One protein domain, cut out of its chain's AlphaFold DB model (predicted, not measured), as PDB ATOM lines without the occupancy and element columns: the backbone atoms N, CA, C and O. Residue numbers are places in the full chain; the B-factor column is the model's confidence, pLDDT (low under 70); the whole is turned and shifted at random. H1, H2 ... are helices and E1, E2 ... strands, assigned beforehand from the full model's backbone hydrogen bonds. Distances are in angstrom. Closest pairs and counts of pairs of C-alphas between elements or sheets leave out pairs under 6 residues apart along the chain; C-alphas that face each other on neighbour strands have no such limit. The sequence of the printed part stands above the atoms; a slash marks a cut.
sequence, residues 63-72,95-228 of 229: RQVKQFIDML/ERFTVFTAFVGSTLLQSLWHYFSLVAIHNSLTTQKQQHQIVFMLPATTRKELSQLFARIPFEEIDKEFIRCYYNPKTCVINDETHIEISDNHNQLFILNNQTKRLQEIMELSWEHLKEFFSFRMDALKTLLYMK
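AT A GLANCE: This is residues 63 to 72 and 95 to 228 of the 229 residues of an uncharacterized protein of Anopheles farauti (UniProt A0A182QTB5). A four-stranded parallel sheet stands between the long helix H2, which lies over E2 and E1 on one face, and the short helix H4, which lies over E1 on the other; H3 and H5 pack crosswise on H2, and H5 and H6 lie on its side away from the sheet. H1 lies beside H4, close to it but not clearly touching, and residues 222 to 228, of which 222 to 226 belong to H7, stick out from the body. The printed part has 144 residues, with seven named helices and five named strands in the order H1 E1 H2 E2 H3 E3 H4 E4 E5 H5 H6 H7; the sheet's order is E2 E1 E5 E4, and the class is mixed, helices and strands. The whole is compact, with a radius of gyration of the C-alphas of 15.7 A, and spans 52 by 34 by 27 A.

IN THESE COORDINATES: The sheet holds E1, residues 97 to 102, 16.4 A long, E2, 133 to 138, 16.8 A, E5, 188 to 192, 13.2 A, and E4, 172 to 174. H2, residues 108 to 126, is 26.5 A long, from C-alpha 108 at (17.230, 47.648, -25.970) to C-alpha 126 at (-3.579, 31.319, -27.420). The others are H1, 63 to 71, H3, 140 to 146, E3, 150 to 152, H4, 160 to 166, H5, 199 to 204, H6, 207 to 213, and H7, 218 to 226, which ends at C-alpha 226 (19.336, 57.407, -42.863).

HOW THE PARTS SIT: N 100 of E1 is 2.8 A from O 135 of E2, N 190 of E5 2.8 A from O 99 of E1, and N 174 of E4 2.8 A from O 191 of E5, within hydrogen-bond range. H2 is on the sheet at a height of 8.8 A, along the strands; E1, H2 and E2 form a strand-helix-strand unit, two parallel neighbour strands with a helix between, its crossover right-handed. H4 is on the opposite face, at a height of 9.8 A, slantwise to the strands. H2 touches H3, about perpendicular at 83 degrees, C-alphas 111 and 142 being closest at 5.3 A. H2 touches H5 at a steep tilt of 49 degrees, the same way, closest at C-alphas 120 and 202, 5.3 A. H2 and H6 only just touch, with 3 pairs of C-alphas within 8 A, the closest those of Val 119 and Phe 213, 7.4 A. H1 and H4 are close but not clearly touching, C-alphas 69 and 160 being 7.9 A apart. E3 pairs with no named strand, but its residues 150 to 152 pair antiparallel with residues 215 to 216; E3 and H7 are near each other. Every O i to N i+4 pair is within hydrogen-bond range in H1, H2, H3, H5 and H7; H4 has 2 of 3, and H6 1 of 3, with 2 of 4 O i to N i+3 pairs.

THE WHOLE: The C-alphas farthest apart, those of Asn 185 and Tyr 226, are 53.0 A apart. Residues 73 to 94 are not printed, and C-alphas 72 and 95 stand 25.0 A apart across the cut. The link from E4 to E5, residues 175 to 187, is long. Mean pLDDT of the printed part is 73.7; it is under 70 in 51 residues, among them 63 to 72, 160 to 170 and 220 to 228.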
ATOM      1  N   ARG A  63      12.548  32.914  -0.726       59.78
ATOM      2  CA  ARG A  63      13.532  33.973  -0.449       59.78
ATOM      3  C   ARG A  63      14.142  34.591  -1.713       59.78
ATOM      4  O   ARG A  63      14.315  35.804  -1.739       59.78
ATOM      5  N   GLN A  64      14.437  33.787  -2.733       61.62
ATOM      6  CA  GLN A  64      15.046  34.239  -3.993       61.62
ATOM      7  C   GLN A  64      14.067  35.090  -4.792       61.62
ATOM      8  O   GLN A  64      14.414  36.180  -5.234       61.62
ATOM      9  N   VAL A  65      12.811  34.646  -4.882       58.47
ATOM     10  CA  VAL A  65      11.751  35.430  -5.520       58.47
ATOM     11  C   VAL A  65      11.532  36.745  -4.770       58.47
ATOM     12  O   VAL A  65      11.447  37.785  -5.404       58.47
ATOM     13  N   LYS A  66      11.516  36.746  -3.428       60.25
ATOM     14  CA  LYS A  66      11.385  37.993  -2.652       60.25
ATOM     15  C   LYS A  66      12.530  38.970  -2.937       60.25
ATOM     16  O   LYS A  66      12.269  40.118  -3.270       60.25
ATOM     17  N   GLN A  67      13.778  38.505  -2.859       59.41
ATOM     18  CA  GLN A  67      14.957  39.318  -3.182       59.41
ATOM     19  C   GLN A  67      14.894  39.870  -4.606       59.41
ATOM     20  O   GLN A  67      15.300  40.998  -4.854       59.41
ATOM     21  N   PHE A  68      14.356  39.088  -5.530       61.88
ATOM     22  CA  PHE A  68      14.168  39.487  -6.908       61.88
ATOM     23  C   PHE A  68      13.080  40.546  -7.088       61.88
ATOM     24  O   PHE A  68      13.362  41.570  -7.695       61.88
ATOM     25  N   ILE A  69      11.897  40.385  -6.485       62.09
ATOM     26  CA  ILE A  69      10.862  41.436  -6.456       62.09
ATOM     27  C   ILE A  69      11.391  42.729  -5.830       62.09
ATOM     28  O   ILE A  69      11.074  43.818  -6.304       62.09
ATOM     29  N   ASP A  70      12.226  42.623  -4.799       60.09
ATOM     30  CA  ASP A  70      12.839  43.781  -4.152       60.09
ATOM     31  C   ASP A  70      13.915  44.444  -5.043       60.09
ATOM     32  O   ASP A  70      14.016  45.670  -5.064       60.09
ATOM     33  N   MET A  71      14.670  43.670  -5.835       54.22
ATOM     34  CA  MET A  71      15.654  44.183  -6.807       54.22
ATOM     35  C   MET A  71      15.021  44.897  -8.005       54.22
ATOM     36  O   MET A  71      15.692  45.686  -8.667       54.22
ATOM     37  N   LEU A  72      13.744  44.646  -8.289       57.75
ATOM     38  CA  LEU A  72      13.087  45.151  -9.491       57.75
ATOM     39  C   LEU A  72      12.791  46.649  -9.495       57.75
ATOM     40  O   LEU A  72      12.295  47.137 -10.505       57.75
ATOM     41  N   GLU A  95      -9.875  35.614  -9.368       63.78
ATOM     42  CA  GLU A  95      -9.757  35.001 -10.682       63.78
ATOM     43  C   GLU A  95      -8.420  34.270 -10.817       63.78
ATOM     44  O   GLU A  95      -7.382  34.691 -10.301       63.78
ATOM     45  N   ARG A  96      -8.466  33.118 -11.488       68.62
ATOM     46  CA  ARG A  96      -7.287  32.283 -11.671       68.62
ATOM     47  C   ARG A  96      -6.491  32.826 -12.849       68.62
ATOM     48  O   ARG A  96      -6.908  32.666 -13.997       68.62
ATOM     49  N   PHE A  97      -5.390  33.497 -12.529       75.19
ATOM     50  CA  PHE A  97      -4.477  34.042 -13.521       75.19
ATOM     51  C   PHE A  97      -3.166  33.269 -13.567       75.19
ATOM     52  O   PHE A  97      -2.573  32.916 -12.537       75.19
ATOM     53  N   THR A  98      -2.678  33.100 -14.792       79.38
ATOM     54  CA  THR A  98      -1.312  32.680 -15.067       79.38
ATOM     55  C   THR A  98      -0.553  33.859 -15.647       79.38
ATOM     56  O   THR A  98      -0.901  34.389 -16.703       79.38
ATOM     57  N   VAL A  99       0.485  34.281 -14.934       82.50
ATOM     58  CA  VAL A  99       1.237  35.493 -15.242       82.50
ATOM     59  C   VAL A  99       2.565  35.113 -15.870       82.50
ATOM     60  O   VAL A  99       3.338  34.372 -15.269       82.50
ATOM     61  N   PHE A 100       2.848  35.657 -17.047       86.06
ATOM     62  CA  PHE A 100       4.132  35.536 -17.723       86.06
ATOM     63  C   PHE A 100       4.842  36.876 -17.724       86.06
ATOM     64  O   PHE A 100       4.276  37.909 -18.085       86.06
ATOM     65  N   THR A 101       6.108  36.863 -17.339       84.38
ATOM     66  CA  THR A 101       6.909  38.077 -17.331       84.38
ATOM     67  C   THR A 101       8.380  37.790 -17.578       84.38
ATOM     68  O   THR A 101       8.845  36.665 -17.419       84.38
ATOM     69  N   ALA A 102       9.118  38.812 -17.990       81.19
ATOM     70  CA  ALA A 102      10.541  38.744 -18.252       81.19
ATOM     71  C   ALA A 102      11.229  39.945 -17.613       81.19
ATOM     72  O   ALA A 102      10.865  41.086 -17.884       81.19
ATOM     73  N   PHE A 103      12.242  39.698 -16.792       70.31
ATOM     74  CA  PHE A 103      12.944  40.749 -16.069       70.31
ATOM     75  C   PHE A 103      14.376  40.867 -16.570       70.31
ATOM     76  O   PHE A 103      15.159  39.921 -16.498       70.31
ATOM     77  N   VAL A 104      14.705  42.032 -17.123       65.19
ATOM     78  CA  VAL A 104      15.846  42.178 -18.029       65.19
ATOM     79  C   VAL A 104      16.682  43.400 -17.679       65.19
ATOM     80  O   VAL A 104      16.174  44.384 -17.143       65.19
ATOM     81  N   GLY A 105      17.973  43.330 -18.010       57.47
ATOM     82  CA  GLY A 105      18.901  44.453 -17.936       57.47
ATOM     83  C   GLY A 105      18.522  45.629 -18.844       57.47
ATOM     84  O   GLY A 105      17.643  45.554 -19.701       57.47
ATOM     85  N   SER A 106      19.225  46.741 -18.656       64.62
ATOM     86  CA  SER A 106      18.896  48.071 -19.182       64.62
ATOM     87  C   SER A 106      19.236  48.296 -20.664       64.62
ATOM     88  O   SER A 106      19.594  49.408 -21.036       64.62
ATOM     89  N   THR A 107      19.207  47.262 -21.513       80.75
ATOM     90  CA  THR A 107      19.549  47.407 -22.941       80.75
ATOM     91  C   THR A 107      18.368  47.089 -23.851       80.75
ATOM     92  O   THR A 107      17.601  46.152 -23.607       80.75
ATOM     93  N   LEU A 108      18.263  47.837 -24.952       82.44
ATOM     94  CA  LEU A 108      17.230  47.648 -25.970       82.44
ATOM     95  C   LEU A 108      17.258  46.241 -26.584       82.44
ATOM     96  O   LEU A 108      16.218  45.603 -26.713       82.44
ATOM     97  N   LEU A 109      18.447  45.725 -26.913       84.50
ATOM     98  CA  LEU A 109      18.590  44.398 -27.520       84.50
ATOM     99  C   LEU A 109      18.075  43.285 -26.600       84.50
ATOM    100  O   LEU A 109      17.381  42.378 -27.053       84.50
ATOM    101  N   GLN A 110      18.405  43.341 -25.308       80.56
ATOM    102  CA  GLN A 110      17.900  42.351 -24.360       80.56
ATOM    103  C   GLN A 110      16.388  42.506 -24.170       80.56
ATOM    104  O   GLN A 110      15.678  41.503 -24.155       80.56
ATOM    105  N   SER A 111      15.890  43.741 -24.093       85.31
ATOM    106  CA  SER A 111      14.453  44.026 -24.002       85.31
ATOM    107  C   SER A 111      13.677  43.443 -25.188       85.31
ATOM    108  O   SER A 111      12.627  42.837 -24.991       85.31
ATOM    109  N   LEU A 112      14.226  43.539 -26.404       86.44
ATOM    110  CA  LEU A 112      13.647  42.935 -27.605       86.44
ATOM    111  C   LEU A 112      13.584  41.411 -27.512       86.44
ATOM    112  O   LEU A 112      12.522  40.843 -27.740       86.44
ATOM    113  N   TRP A 113      14.680  40.744 -27.142       85.44
ATOM    114  CA  TRP A 113      14.698  39.278 -27.041       85.44
ATOM    115  C   TRP A 113      13.619  38.731 -26.106       85.44
ATOM    116  O   TRP A 113      12.946  37.753 -26.431       85.44
ATOM    117  N   HIS A 114      13.421  39.388 -24.970       83.94
ATOM    118  CA  HIS A 114      12.409  38.985 -24.005       83.94
ATOM    119  C   HIS A 114      11.000  39.326 -24.466       83.94
ATOM    120  O   HIS A 114      10.094  38.517 -24.283       83.94
ATOM    121  N   TYR A 115      10.822  40.476 -25.117       86.94
ATOM    122  CA  TYR A 115       9.554  40.830 -25.737       86.94
ATOM    123  C   TYR A 115       9.121  39.783 -26.765       86.94
ATOM    124  O   TYR A 115       8.028  39.238 -26.653       86.94
ATOM    125  N   PHE A 116      10.001  39.426 -27.706       87.06
ATOM    126  CA  PHE A 116       9.716  38.393 -28.704       87.06
ATOM    127  C   PHE A 116       9.469  37.021 -28.072       87.06
ATOM    128  O   PHE A 116       8.577  36.306 -28.517       87.06
ATOM    129  N   SER A 117      10.199  36.668 -27.011       87.31
ATOM    130  CA  SER A 117       9.970  35.407 -26.296       87.31
ATOM    131  C   SER A 117       8.592  35.376 -25.619       87.31
ATOM    132  O   SER A 117       7.898  34.366 -25.689       87.31
ATOM    133  N   LEU A 118       8.150  36.484 -25.013       88.25
ATOM    134  CA  LEU A 118       6.803  36.598 -24.440       88.25
ATOM    135  C   LEU A 118       5.712  36.559 -25.520       88.25
ATOM    136  O   LEU A 118       4.697  35.900 -25.321       88.25
ATOM    137  N   VAL A 119       5.929  37.201 -26.673       88.06
ATOM    138  CA  VAL A 119       5.020  37.115 -27.832       88.06
ATOM    139  C   VAL A 119       4.916  35.677 -28.351       88.06
ATOM    140  O   VAL A 119       3.823  35.222 -28.687       88.06
ATOM    141  N   ALA A 120       6.024  34.938 -28.390       85.25
ATOM    142  CA  ALA A 120       6.026  33.537 -28.802       85.25
ATOM    143  C   ALA A 120       5.217  32.657 -27.848       85.25
ATOM    144  O   ALA A 120       4.348  31.903 -28.286       85.25
ATOM    145  N   ILE A 121       5.408  32.843 -26.542       85.12
ATOM    146  CA  ILE A 121       4.634  32.135 -25.519       85.12
ATOM    147  C   ILE A 121       3.150  32.507 -25.602       85.12
ATOM    148  O   ILE A 121       2.305  31.619 -25.573       85.12
ATOM    149  N   HIS A 122       2.818  33.788 -25.778       86.44
ATOM    150  CA  HIS A 122       1.436  34.229 -25.973       86.44
ATOM    151  C   HIS A 122       0.777  33.493 -27.136       86.44
ATOM    152  O   HIS A 122      -0.306  32.935 -26.977       86.44
ATOM    153  N   ASN A 123       1.424  33.451 -28.298       83.00
ATOM    154  CA  ASN A 123       0.872  32.775 -29.470       83.00
ATOM    155  C   ASN A 123       0.723  31.266 -29.248       83.00
ATOM    156  O   ASN A 123      -0.348  30.722 -29.514       83.00
ATOM    157  N   SER A 124       1.740  30.607 -28.689       80.44
ATOM    158  CA  SER A 124       1.677  29.178 -28.362       80.44
ATOM    159  C   SER A 124       0.495  28.861 -27.438       80.44
ATOM    160  O   SER A 124      -0.275  27.937 -27.697       80.44
ATOM    161  N   LEU A 125       0.268  29.690 -26.419       79.12
ATOM    162  CA  LEU A 125      -0.807  29.485 -25.452       79.12
ATOM    163  C   LEU A 125      -2.188  29.880 -25.977       79.12
ATOM    164  O   LEU A 125      -3.162  29.222 -25.644       79.12
ATOM    165  N   THR A 126      -2.290  30.893 -26.840       72.06
ATOM    166  CA  THR A 126      -3.579  31.319 -27.420       72.06
ATOM    167  C   THR A 126      -4.157  30.254 -28.358       72.06
ATOM    168  O   THR A 126      -5.374  30.134 -28.491       72.06
ATOM    169  N   THR A 127      -3.302  29.430 -28.980       64.12
ATOM    170  CA  THR A 127      -3.769  28.268 -29.760       64.12
ATOM    171  C   THR A 127      -4.392  27.174 -28.888       64.12
ATOM    172  O   THR A 127      -5.217  26.393 -29.367       64.12
ATOM    173  N   GLN A 128      -4.059  27.137 -27.596       64.06
ATOM    174  CA  GLN A 128      -4.662  26.232 -26.631       64.06
ATOM    175  C   GLN A 128      -5.881  26.926 -26.012       64.06
ATOM    176  O   GLN A 128      -5.760  27.922 -25.308       64.06
ATOM    177  N   LYS A 129      -7.092  26.417 -26.272       55.25
ATOM    178  CA  LYS A 129      -8.315  26.936 -25.640       55.25
ATOM    179  C   LYS A 129      -8.266  26.689 -24.132       55.25
ATOM    180  O   LYS A 129      -8.673  25.626 -23.671       55.25
ATOM    181  N   GLN A 130      -7.779  27.662 -23.376       62.69
ATOM    182  CA  GLN A 130      -7.714  27.598 -21.923       62.69
ATOM    183  C   GLN A 130      -8.852  28.418 -21.312       62.69
ATOM    184  O   GLN A 130      -9.153  29.523 -21.753       62.69
ATOM    185  N   GLN A 131      -9.512  27.856 -20.296       61.78
ATOM    186  CA  GLN A 131     -10.526  28.557 -19.491       61.78
ATOM    187  C   GLN A 131      -9.889  29.523 -18.472       61.78
ATOM    188  O   GLN A 131     -10.593  30.247 -17.772       61.78
ATOM    189  N   HIS A 132      -8.560  29.508 -18.380       69.31
ATOM    190  CA  HIS A 132      -7.750  30.266 -17.441       69.31
ATOM    191  C   HIS A 132      -7.285  31.582 -18.075       69.31
ATOM    192  O   HIS A 132      -6.886  31.596 -19.239       69.31
ATOM    193  N   GLN A 133      -7.312  32.688 -17.326       77.56
ATOM    194  CA  GLN A 133      -6.868  33.975 -17.864       77.56
ATOM    195  C   GLN A 133      -5.338  34.050 -17.853       77.56
ATOM    196  O   GLN A 133      -4.692  33.872 -16.818       77.56
ATOM    197  N   ILE A 134      -4.749  34.308 -19.018       81.19
ATOM    198  CA  ILE A 134      -3.300  34.413 -19.188       81.19
ATOM    199  C   ILE A 134      -2.938  35.882 -19.346       81.19
ATOM    200  O   ILE A 134      -3.493  36.567 -20.202       81.19
ATOM    201  N   VAL A 135      -1.995  36.359 -18.536       83.25
ATOM    202  CA  VAL A 135      -1.579  37.764 -18.538       83.25
ATOM    203  C   VAL A 135      -0.082  37.859 -18.775       83.25
ATOM    204  O   VAL A 135       0.712  37.163 -18.144       83.25
ATOM    205  N   PHE A 136       0.303  38.751 -19.682       85.81
ATOM    206  CA  PHE A 136       1.691  39.026 -20.029       85.81
ATOM    207  C   PHE A 136       2.062  40.422 -19.549       85.81
ATOM    208  O   PHE A 136       1.406  41.402 -19.904       85.81
ATOM    209  N   MET A 137       3.125  40.509 -18.752       85.06
ATOM    210  CA  MET A 137       3.548  41.759 -18.133       85.06
ATOM    211  C   MET A 137       5.026  42.048 -18.381       85.06
ATOM    212  O   MET A 137       5.874  41.151 -18.335       85.06
ATOM    213  N   LEU A 138       5.344  43.326 -18.580       82.19
ATOM    214  CA  LEU A 138       6.701  43.824 -18.771       82.19
ATOM    215  C   LEU A 138       7.138  44.749 -17.629       82.19
ATOM    216  O   LEU A 138       6.339  45.533 -17.116       82.19
ATOM    217  N   PRO A 139       8.429  44.741 -17.269       78.62
ATOM    218  CA  PRO A 139       8.990  45.750 -16.383       78.62
ATOM    219  C   PRO A 139       8.911  47.144 -17.012       78.62
ATOM    220  O   PRO A 139       9.089  47.299 -18.224       78.62
ATOM    221  N   ALA A 140       8.760  48.168 -16.169       78.75
ATOM    222  CA  ALA A 140       8.778  49.577 -16.569       78.75
ATOM    223  C   ALA A 140      10.003  49.927 -17.433       78.75
ATOM    224  O   ALA A 140       9.904  50.602 -18.458       78.75
ATOM    225  N   THR A 141      11.172  49.419 -17.036       77.56
ATOM    226  CA  THR A 141      12.449  49.624 -17.729       77.56
ATOM    227  C   THR A 141      12.425  49.034 -19.135       77.56
ATOM    228  O   THR A 141      12.748  49.724 -20.097       77.56
ATOM    229  N   THR A 142      11.969  47.790 -19.278       80.81
ATOM    230  CA  THR A 142      11.828  47.111 -20.569       80.81
ATOM    231  C   THR A 142      10.826  47.832 -21.464       80.81
ATOM    232  O   THR A 142      11.111  48.082 -22.633       80.81
ATOM    233  N   ARG A 143       9.673  48.236 -20.917       82.31
ATOM    234  CA  ARG A 143       8.657  48.993 -21.658       82.31
ATOM    235  C   ARG A 143       9.203  50.335 -22.151       82.31
ATOM    236  O   ARG A 143       8.976  50.701 -23.304       82.31
ATOM    237  N   LYS A 144       9.971  51.037 -21.311       83.44
ATOM    238  CA  LYS A 144      10.647  52.289 -21.670       83.44
ATOM    239  C   LYS A 144      11.648  52.087 -22.807       83.44
ATOM    240  O   LYS A 144      11.602  52.847 -23.770       83.44
ATOM    241  N   GLU A 145      12.503  51.070 -22.745       85.31
ATOM    242  CA  GLU A 145      13.444  50.772 -23.836       85.31
ATOM    243  C   GLU A 145      12.703  50.447 -25.142       85.31
ATOM    244  O   GLU A 145      12.963  51.054 -26.180       85.31
ATOM    245  N   LEU A 146      11.702  49.567 -25.095       84.94
ATOM    246  CA  LEU A 146      10.915  49.177 -26.270       84.94
ATOM    247  C   LEU A 146      10.147  50.352 -26.904       84.94
ATOM    248  O   LEU A 146       9.967  50.373 -28.122       84.94
ATOM    249  N   SER A 147       9.745  51.353 -26.113       84.88
ATOM    250  CA  SER A 147       9.051  52.561 -26.600       84.88
ATOM    251  C   SER A 147       9.896  53.435 -27.540       84.88
ATOM    252  O   SER A 147       9.364  54.275 -28.274       84.88
ATOM    253  N   GLN A 148      11.216  53.226 -27.568       85.56
ATOM    254  CA  GLN A 148      12.099  53.868 -28.543       85.56
ATOM    255  C   GLN A 148      11.806  53.387 -29.971       85.56
ATOM    256  O   GLN A 148      11.962  54.152 -30.921       85.56
ATOM    257  N   LEU A 149      11.352  52.137 -30.125       83.56
ATOM    258  CA  LEU A 149      11.066  51.508 -31.417       83.56
ATOM    259  C   LEU A 149       9.565  51.402 -31.703       83.56
ATOM    260  O   LEU A 149       9.130  51.644 -32.833       83.56
ATOM    261  N   PHE A 150       8.772  51.051 -30.692       85.19
ATOM    262  CA  PHE A 150       7.352  50.756 -30.848       85.19
ATOM    263  C   PHE A 150       6.469  51.899 -30.342       85.19
ATOM    264  O   PHE A 150       6.678  52.449 -29.266       85.19
ATOM    265  N   ALA A 151       5.456  52.249 -31.131       82.12
ATOM    266  CA  ALA A 151       4.416  53.211 -30.794       82.12
ATOM    267  C   ALA A 151       3.416  52.632 -29.785       82.12
ATOM    268  O   ALA A 151       2.891  53.360 -28.946       82.12
ATOM    269  N   ARG A 152       3.166  51.319 -29.849       82.50
ATOM    270  CA  ARG A 152       2.302  50.598 -28.914       82.50
ATOM    271  C   ARG A 152       2.937  49.267 -28.535       82.50
ATOM    272  O   ARG A 152       3.443  48.558 -29.398       82.50
ATOM    273  N   ILE A 153       2.861  48.943 -27.248       83.75
ATOM    274  CA  ILE A 153       3.275  47.665 -26.665       83.75
ATOM    275  C   ILE A 153       2.020  47.085 -25.994       83.75
ATOM    276  O   ILE A 153       1.447  47.773 -25.148       83.75
ATOM    277  N   PRO A 154       1.539  45.893 -26.392       80.19
ATOM    278  CA  PRO A 154       0.260  45.329 -25.950       80.19
ATOM    279  C   PRO A 154       0.337  44.611 -24.595       80.19
ATOM    280  O   PRO A 154      -0.652  44.033 -24.164       80.19
ATOM    281  N   PHE A 155       1.493  44.638 -23.929       83.81
ATOM    282  CA  PHE A 155       1.676  44.058 -22.602       83.81
ATOM    283  C   PHE A 155       1.571  45.126 -21.522       83.81
ATOM    284  O   PHE A 155       2.053  46.253 -21.689       83.81
ATOM    285  N   GLU A 156       0.944  44.747 -20.417       80.94
ATOM    286  CA  GLU A 156       0.784  45.614 -19.263       80.94
ATOM    287  C   GLU A 156       2.110  45.795 -18.531       80.94
ATOM    288  O   GLU A 156       3.057  45.014 -18.672       80.94
ATOM    289  N   GLU A 157       2.191  46.870 -17.758       79.19
ATOM    290  CA  GLU A 157       3.316  47.065 -16.862       79.19
ATOM    291  C   GLU A 157       3.098  46.262 -15.589       79.19
ATOM    292  O   GLU A 157       1.986  46.159 -15.080       79.19
ATOM    293  N   ILE A 158       4.178  45.688 -15.086       72.75
ATOM    294  CA  ILE A 158       4.159  44.929 -13.845       72.75
ATOM    295  C   ILE A 158       3.728  45.815 -12.675       72.75
ATOM    296  O   ILE A 158       4.452  46.732 -12.287       72.75
ATOM    297  N   ASP A 159       2.605  45.457 -12.052       70.38
ATOM    298  CA  ASP A 159       2.199  45.983 -10.753       70.38
ATOM    299  C   ASP A 159       2.738  45.090  -9.619       70.38
ATOM    300  O   ASP A 159       2.575  43.863  -9.596       70.38
ATOM    301  N   LYS A 160       3.401  45.724  -8.650       66.88
ATOM    302  CA  LYS A 160       3.963  45.071  -7.466       66.88
ATOM    303  C   LYS A 160       2.877  44.437  -6.599       66.88
ATOM    304  O   LYS A 160       3.135  43.395  -5.994       66.88
ATOM    305  N   GLU A 161       1.703  45.056  -6.505       67.94
ATOM    306  CA  GLU A 161       0.579  44.509  -5.741       67.94
ATOM    307  C   GLU A 161       0.035  43.254  -6.418       67.94
ATOM    308  O   GLU A 161      -0.117  42.221  -5.761       67.94
ATOM    309  N   PHE A 162      -0.088  43.293  -7.746       69.75
ATOM    310  CA  PHE A 162      -0.483  42.141  -8.539       69.75
ATOM    311  C   PHE A 162       0.506  40.980  -8.374       69.75
ATOM    312  O   PHE A 162       0.111  39.918  -7.907       69.75
ATOM    313  N   ILE A 163       1.810  41.160  -8.622       68.56
ATOM    314  CA  ILE A 163       2.788  40.055  -8.495       68.56
ATOM    315  C   ILE A 163       2.839  39.465  -7.077       68.56
ATOM    316  O   ILE A 163       2.988  38.250  -6.919       68.56
ATOM    317  N   ARG A 164       2.691  40.292  -6.033       68.12
ATOM    318  CA  ARG A 164       2.662  39.814  -4.639       68.12
ATOM    319  C   ARG A 164       1.530  38.822  -4.379       68.12
ATOM    320  O   ARG A 164       1.698  37.946  -3.535       68.12
ATOM    321  N   CYS A 165       0.432  38.917  -5.117       67.50
ATOM    322  CA  CYS A 165      -0.702  38.010  -5.006       67.50
ATOM    323  C   CYS A 165      -0.500  36.646  -5.666       67.50
ATOM    324  O   CYS A 165      -1.078  35.658  -5.218       67.50
ATOM    325  N   TYR A 166       0.360  36.568  -6.683       66.31
ATOM    326  CA  TYR A 166       0.687  35.323  -7.396       66.31
ATOM    327  C   TYR A 166       1.979  34.675  -6.886       66.31
ATOM    328  O   TYR A 166       2.409  33.630  -7.376       66.31
ATOM    329  N   TYR A 167       2.594  35.277  -5.869       61.78
ATOM    330  CA  TYR A 167       3.756  34.741  -5.186       61.78
ATOM    331  C   TYR A 167       3.408  33.450  -4.432       61.78
ATOM    332  O   TYR A 167       2.759  33.448  -3.385       61.78
ATOM    333  N   ASN A 168       3.893  32.327  -4.951       63.12
ATOM    334  CA  ASN A 168       3.713  31.005  -4.367       63.12
ATOM    335  C   ASN A 168       5.010  30.198  -4.585       63.12
ATOM    336  O   ASN A 168       5.718  30.452  -5.554       63.12
ATOM    337  N   PRO A 169       5.364  29.208  -3.742       57.41
ATOM    338  CA  PRO A 169       6.456  28.262  -4.017       57.41
ATOM    339  C   PRO A 169       6.410  27.583  -5.399       57.41
ATOM    340  O   PRO A 169       7.395  26.978  -5.800       57.41
ATOM    341  N   LYS A 170       5.296  27.692  -6.128       64.38
ATOM    342  CA  LYS A 170       5.137  27.221  -7.506       64.38
ATOM    343  C   LYS A 170       5.548  28.234  -8.588       64.38
ATOM    344  O   LYS A 170       5.238  28.010  -9.753       64.38
ATOM    345  N   THR A 171       6.208  29.343  -8.241       71.50
ATOM    346  CA  THR A 171       6.803  30.240  -9.245       71.50
ATOM    347  C   THR A 171       7.861  29.487 -10.055       71.50
ATOM    348  O   THR A 171       8.816  28.943  -9.494       71.50
ATOM    349  N   CYS A 172       7.693  29.476 -11.374       72.50
ATOM    350  CA  CYS A 172       8.536  28.736 -12.305       72.50
ATOM    351  C   CYS A 172       9.405  29.697 -13.114       72.50
ATOM    352  O   CYS A 172       8.901  30.665 -13.685       72.50
ATOM    353  N   VAL A 173      10.701  29.405 -13.209       72.69
ATOM    354  CA  VAL A 173      11.560  30.079 -14.183       72.69
ATOM    355  C   VAL A 173      11.544  29.313 -15.491       72.69
ATOM    356  O   VAL A 173      11.807  28.113 -15.518       72.69
ATOM    357  N   ILE A 174      11.217  30.027 -16.563       73.75
ATOM    358  CA  ILE A 174      11.180  29.503 -17.921       73.75
ATOM    359  C   ILE A 174      12.546  29.718 -18.553       73.75
ATOM    360  O   ILE A 174      13.047  30.845 -18.613       73.75
ATOM    361  N   ASN A 175      13.109  28.626 -19.056       72.94
ATOM    362  CA  ASN A 175      14.222  28.631 -19.990       72.94
ATOM    363  C   ASN A 175      13.794  28.116 -21.379       72.94
ATOM    364  O   ASN A 175      12.613  27.859 -21.625       72.94
ATOM    365  N   ASP A 176      14.756  27.964 -22.290       67.88
ATOM    366  CA  ASP A 176      14.487  27.573 -23.680       67.88
ATOM    367  C   ASP A 176      13.878  26.163 -23.789       67.88
ATOM    368  O   ASP A 176      13.150  25.882 -24.729       67.88
ATOM    369  N   GLU A 177      14.099  25.307 -22.790       67.44
ATOM    370  CA  GLU A 177      13.664  23.903 -22.761       67.44
ATOM    371  C   GLU A 177      12.474  23.666 -21.815       67.44
ATOM    372  O   GLU A 177      11.973  22.549 -21.684       67.44
ATOM    373  N   THR A 178      12.018  24.704 -21.107       70.25
ATOM    374  CA  THR A 178      10.957  24.550 -20.110       70.25
ATOM    375  C   THR A 178       9.623  24.347 -20.814       70.25
ATOM    376  O   THR A 178       9.117  25.256 -21.476       70.25
ATOM    377  N   HIS A 179       9.025  23.171 -20.631       73.00
ATOM    378  CA  HIS A 179       7.638  22.950 -21.018       73.00
ATOM    379  C   HIS A 179       6.720  23.772 -20.105       73.00
ATOM    380  O   HIS A 179       6.814  23.704 -18.877       73.00
ATOM    381  N   ILE A 180       5.832  24.560 -20.707       75.31
ATOM    382  CA  ILE A 180       4.869  25.387 -19.981       75.31
ATOM    383  C   ILE A 180       3.607  24.553 -19.769       75.31
ATOM    384  O   ILE A 180       2.890  24.243 -20.715       75.31
ATOM    385  N   GLU A 181       3.351  24.167 -18.522       73.56
ATOM    386  CA  GLU A 181       2.116  23.489 -18.124       73.56
ATOM    387  C   GLU A 181       1.271  24.433 -17.273       73.56
ATOM    388  O   GLU A 181       1.639  24.788 -16.145       73.56
ATOM    389  N   ILE A 182       0.135  24.847 -17.835       75.12
ATOM    390  CA  ILE A 182      -0.823  25.706 -17.147       75.12
ATOM    391  C   ILE A 182      -1.759  24.821 -16.337       75.12
ATOM    392  O   ILE A 182      -2.352  23.873 -16.847       75.12
ATOM    393  N   SER A 183      -1.843  25.102 -15.044       70.00
ATOM    394  CA  SER A 183      -2.693  24.373 -14.122       70.00
ATOM    395  C   SER A 183      -3.969  25.152 -13.864       70.00
ATOM    396  O   SER A 183      -3.940  26.258 -13.332       70.00
ATOM    397  N   ASP A 184      -5.110  24.509 -14.088       68.88
ATOM    398  CA  ASP A 184      -6.404  25.122 -13.785       68.88
ATOM    399  C   ASP A 184      -6.644  25.316 -12.282       68.88
ATOM    400  O   ASP A 184      -7.537  26.061 -11.889       68.88
ATOM    401  N   ASN A 185      -5.862  24.656 -11.421       66.12
ATOM    402  CA  ASN A 185      -6.158  24.528  -9.993       66.12
ATOM    403  C   ASN A 185      -5.549  25.623  -9.115       66.12
ATOM    404  O   ASN A 185      -5.868  25.690  -7.928       66.12
ATOM    405  N   HIS A 186      -4.637  26.439  -9.642       69.25
ATOM    406  CA  HIS A 186      -3.972  27.469  -8.851       69.25
ATOM    407  C   HIS A 186      -3.364  28.560  -9.723       69.25
ATOM    408  O   HIS A 186      -3.014  28.341 -10.873       69.25
ATOM    409  N   ASN A 187      -3.176  29.713  -9.098       73.12
ATOM    410  CA  ASN A 187      -2.448  30.853  -9.628       73.12
ATOM    411  C   ASN A 187      -0.975  30.497  -9.872       73.12
ATOM    412  O   ASN A 187      -0.319  29.931  -8.989       73.12
ATOM    413  N   GLN A 188      -0.455  30.845 -11.050       76.94
ATOM    414  CA  GLN A 188       0.921  30.550 -11.452       76.94
ATOM    415  C   GLN A 188       1.640  31.819 -11.910       76.94
ATOM    416  O   GLN A 188       1.074  32.671 -12.591       76.94
ATOM    417  N   LEU A 189       2.916  31.925 -11.541       80.38
ATOM    418  CA  LEU A 189       3.814  32.976 -12.003       80.38
ATOM    419  C   LEU A 189       4.984  32.324 -12.730       80.38
ATOM    420  O   LEU A 189       5.720  31.524 -12.146       80.38
ATOM    421  N   PHE A 190       5.159  32.711 -13.983       82.12
ATOM    422  CA  PHE A 190       6.238  32.295 -14.847       82.12
ATOM    423  C   PHE A 190       7.155  33.476 -15.148       82.12
ATOM    424  O   PHE A 190       6.719  34.527 -15.620       82.12
ATOM    425  N   ILE A 191       8.443  33.288 -14.880       80.56
ATOM    426  CA  ILE A 191       9.470  34.303 -15.101       80.56
ATOM    427  C   ILE A 191      10.439  33.784 -16.155       80.56
ATOM    428  O   ILE A 191      11.100  32.772 -15.936       80.56
ATOM    429  N   LEU A 192      10.559  34.470 -17.287       78.81
ATOM    430  CA  LEU A 192      11.600  34.165 -18.261       78.81
ATOM    431  C   LEU A 192      12.962  34.497 -17.672       78.81
ATOM    432  O   LEU A 192      13.194  35.604 -17.177       78.81
ATOM    433  N   ASN A 193      13.863  33.528 -17.768       73.56
ATOM    434  CA  ASN A 193      15.263  33.730 -17.458       73.56
ATOM    435  C   ASN A 193      15.852  34.790 -18.402       73.56
ATOM    436  O   ASN A 193      15.650  34.776 -19.611       73.56
ATOM    437  N   ASN A 194      16.637  35.687 -17.830       67.19
ATOM    438  CA  ASN A 194      17.329  36.790 -18.479       67.19
ATOM    439  C   ASN A 194      18.315  36.354 -19.586       67.19
ATOM    440  O   ASN A 194      18.720  37.170 -20.417       67.19
ATOM    441  N   GLN A 195      18.739  35.089 -19.583       65.88
ATOM    442  CA  GLN A 195      19.609  34.494 -20.604       65.88
ATOM    443  C   GLN A 195      18.840  33.719 -21.681       65.88
ATOM    444  O   GLN A 195      19.430  33.321 -22.686       65.88
ATOM    445  N   THR A 196      17.542  33.516 -21.478       67.75
ATOM    446  CA  THR A 196      16.685  32.693 -22.323       67.75
ATOM    447  C   THR A 196      16.166  33.500 -23.495       67.75
ATOM    448  O   THR A 196      15.703  34.634 -23.365       67.75
ATOM    449  N   LYS A 197      16.277  32.896 -24.669       69.75
ATOM    450  CA  LYS A 197      15.795  33.433 -25.932       69.75
ATOM    451  C   LYS A 197      15.088  32.248 -26.548       69.75
ATOM    452  O   LYS A 197      15.772  31.395 -27.104       69.75
ATOM    453  N   ARG A 198      13.760  32.188 -26.407       73.50
ATOM    454  CA  ARG A 198      12.894  31.073 -26.844       73.50
ATOM    455  C   ARG A 198      12.888  30.974 -28.377       73.50
ATOM    456  O   ARG A 198      11.882  31.205 -29.035       73.50
ATOM    457  N   LEU A 199      14.062  30.744 -28.957       75.69
ATOM    458  CA  LEU A 199      14.407  30.990 -30.353       75.69
ATOM    459  C   LEU A 199      13.593  30.094 -31.265       75.69
ATOM    460  O   LEU A 199      13.103  30.569 -32.281       75.69
ATOM    461  N   GLN A 200      13.420  28.835 -30.873       76.50
ATOM    462  CA  GLN A 200      12.604  27.888 -31.614       76.50
ATOM    463  C   GLN A 200      11.167  28.399 -31.763       76.50
ATOM    464  O   GLN A 200      10.681  28.537 -32.878       76.50
ATOM    465  N   GLU A 201      10.526  28.786 -30.663       77.81
ATOM    466  CA  GLU A 201       9.145  29.280 -30.705       77.81
ATOM    467  C   GLU A 201       9.030  30.616 -31.429       77.81
ATOM    468  O   GLU A 201       8.059  30.840 -32.139       77.81
ATOM    469  N   ILE A 202      10.025  31.499 -31.297       80.06
ATOM    470  CA  ILE A 202      10.073  32.749 -32.064       80.06
ATOM    471  C   ILE A 202      10.145  32.451 -33.568       80.06
ATOM    472  O   ILE A 202       9.481  33.126 -34.352       80.06
ATOM    473  N   MET A 203      10.944  31.463 -33.976       82.56
ATOM    474  CA  MET A 203      11.097  31.068 -35.379       82.56
ATOM    475  C   MET A 203       9.854  30.381 -35.951       82.56
ATOM    476  O   MET A 203       9.646  30.425 -37.160       82.56
ATOM    477  N   GLU A 204       9.033  29.763 -35.103       82.38
ATOM    478  CA  GLU A 204       7.764  29.142 -35.494       82.38
ATOM    479  C   GLU A 204       6.645  30.175 -35.736       82.38
ATOM    480  O   GLU A 204       5.630  29.854 -36.359       82.38
ATOM    481  N   LEU A 205       6.819  31.432 -35.306       80.06
ATOM    482  CA  LEU A 205       5.838  32.490 -35.541       80.06
ATOM    483  C   LEU A 205       5.860  32.982 -36.988       80.06
ATOM    484  O   LEU A 205       6.873  33.467 -37.496       80.06
ATOM    485  N   SER A 206       4.690  32.975 -37.623       79.56
ATOM    486  CA  SER A 206       4.516  33.648 -38.907       79.56
ATOM    487  C   SER A 206       4.466  35.173 -38.737       79.56
ATOM    488  O   SER A 206       4.098  35.705 -37.681       79.56
ATOM    489  N   TRP A 207       4.799  35.904 -39.803       75.69
ATOM    490  CA  TRP A 207       4.769  37.371 -39.801       75.69
ATOM    491  C   TRP A 207       3.370  37.938 -39.503       75.69
ATOM    492  O   TRP A 207       3.222  38.999 -38.900       75.69
ATOM    493  N   GLU A 208       2.331  37.209 -39.892       78.12
ATOM    494  CA  GLU A 208       0.927  37.557 -39.705       78.12
ATOM    495  C   GLU A 208       0.526  37.571 -38.233       78.12
ATOM    496  O   GLU A 208      -0.242  38.445 -37.851       78.12
ATOM    497  N   HIS A 209       1.072  36.663 -37.421       75.81
ATOM    498  CA  HIS A 209       0.872  36.659 -35.971       75.81
ATOM    499  C   HIS A 209       1.705  37.751 -35.307       75.81
ATOM    500  O   HIS A 209       1.258  38.434 -34.392       75.81
ATOM    501  N   LEU A 210       2.926  37.952 -35.804       72.69
ATOM    502  CA  LEU A 210       3.848  38.948 -35.283       72.69
ATOM    503  C   LEU A 210       3.297  40.370 -35.443       72.69
ATOM    504  O   LEU A 210       3.282  41.116 -34.469       72.69
ATOM    505  N   LYS A 211       2.802  40.756 -36.628       75.75
ATOM    506  CA  LYS A 211       2.397  42.146 -36.933       75.75
ATOM    507  C   LYS A 211       1.382  42.741 -35.945       75.75
ATOM    508  O   LYS A 211       1.374  43.953 -35.762       75.75
ATOM    509  N   GLU A 212       0.557  41.921 -35.297       77.81
ATOM    510  CA  GLU A 212      -0.432  42.367 -34.303       77.81
ATOM    511  C   GLU A 212       0.227  42.917 -33.026       77.81
ATOM    512  O   GLU A 212      -0.318  43.796 -32.360       77.81
ATOM    513  N   PHE A 213       1.451  42.470 -32.738       78.94
ATOM    514  CA  PHE A 213       2.272  42.911 -31.613       78.94
ATOM    515  C   PHE A 213       3.229  44.054 -31.980       78.94
ATOM    516  O   PHE A 213       3.942  44.556 -31.109       78.94
ATOM    517  N   PHE A 214       3.262  44.493 -33.244       77.06
ATOM    518  CA  PHE A 214       4.172  45.542 -33.702       77.06
ATOM    519  C   PHE A 214       3.418  46.739 -34.259       77.06
ATOM    520  O   PHE A 214       2.796  46.698 -35.314       77.06
ATOM    521  N   SER A 215       3.585  47.874 -33.591       76.44
ATOM    522  CA  SER A 215       3.307  49.179 -34.175       76.44
ATOM    523  C   SER A 215       4.587  49.989 -34.085       76.44
ATOM    524  O   SER A 215       5.001  50.344 -32.987       76.44
ATOM    525  N   PHE A 216       5.272  50.218 -35.204       72.88
ATOM    526  CA  PHE A 216       6.539  50.954 -35.211       72.88
ATOM    527  C   PHE A 216       6.310  52.462 -35.122       72.88
ATOM    528  O   PHE A 216       5.387  53.003 -35.735       72.88
ATOM    529  N   ARG A 217       7.197  53.174 -34.421       74.88
ATOM    530  CA  ARG A 217       7.251  54.635 -34.523       74.88
ATOM    531  C   ARG A 217       7.845  55.031 -35.872       74.88
ATOM    532  O   ARG A 217       8.980  54.679 -36.188       74.88
ATOM    533  N   MET A 218       7.107  55.831 -36.638       69.75
ATOM    534  CA  MET A 218       7.564  56.327 -37.944       69.75
ATOM    535  C   MET A 218       8.878  57.120 -37.854       69.75
ATOM    536  O   MET A 218       9.692  57.072 -38.775       69.75
ATOM    537  N   ASP A 219       9.132  57.797 -36.733       72.06
ATOM    538  CA  ASP A 219      10.370  58.557 -36.508       72.06
ATOM    539  C   ASP A 219      11.592  57.646 -36.292       72.06
ATOM    540  O   ASP A 219      12.694  57.940 -36.760       72.06
ATOM    541  N   ALA A 220      11.394  56.492 -35.647       64.06
ATOM    542  CA  ALA A 220      12.444  55.491 -35.462       64.06
ATOM    543  C   ALA A 220      12.836  54.843 -36.804       64.06
ATOM    544  O   ALA A 220      14.020  54.657 -37.088       64.06
ATOM    545  N   LEU A 221      11.852  54.584 -37.675       63.19
ATOM    546  CA  LEU A 221      12.081  54.043 -39.020       63.19
ATOM    547  C   LEU A 221      12.884  54.999 -39.912       63.19
ATOM    548  O   LEU A 221      13.769  54.555 -40.642       63.19
ATOM    549  N   LYS A 222      12.626  56.312 -39.826       64.81
ATOM    550  CA  LYS A 222      13.408  57.322 -40.561       64.81
ATOM    551  C   LYS A 222      14.887  57.250 -40.185       64.81
ATOM    552  O   LYS A 222      15.734  57.206 -41.069       64.81
ATOM    553  N   THR A 223      15.196  57.156 -38.894       61.19
ATOM    554  CA  THR A 223      16.580  57.112 -38.391       61.19
ATOM    555  C   THR A 223      17.356  55.893 -38.914       61.19
ATOM    556  O   THR A 223      18.510  56.022 -39.318       61.19
ATOM    557  N   LEU A 224      16.708  54.724 -39.011       57.94
ATOM    558  CA  LEU A 224      17.300  53.511 -39.595       57.94
ATOM    559  C   LEU A 224      17.526  53.614 -41.111       57.94
ATOM    560  O   LEU A 224      18.508  53.078 -41.624       57.94
ATOM    561  N   LEU A 225      16.644  54.309 -41.833       57.22
ATOM    562  CA  LEU A 225      16.794  54.538 -43.274       57.22
ATOM    563  C   LEU A 225      17.939  55.512 -43.592       57.22
ATOM    564  O   LEU A 225      18.598  55.352 -44.617       57.22
ATOM    565  N   TYR A 226      18.215  56.474 -42.707       54.47
ATOM    566  CA  TYR A 226      19.336  57.407 -42.863       54.47
ATOM    567  C   TYR A 226      20.706  56.790 -42.543       54.47
ATOM    568  O   TYR A 226      21.691  57.231 -43.118       54.47
ATOM    569  N   MET A 227      20.784  55.752 -41.701       52.47
ATOM    570  CA  MET A 227      22.037  55.018 -41.430       52.47
ATOM    571  C   MET A 227      22.424  54.007 -42.523       52.47
ATOM    572  O   MET A 227      23.496  53.412 -42.459       52.47
ATOM    573  N   LYS A 228      21.549  53.776 -43.511       45.66
ATOM    574  CA  LYS A 228      21.778  52.856 -44.638       45.66
ATOM    575  C   LYS A 228      22.275  53.553 -45.916       45.66
ATOM    576  O   LYS A 228      22.357  52.900 -46.956       45.66
TER     577      LYS A 228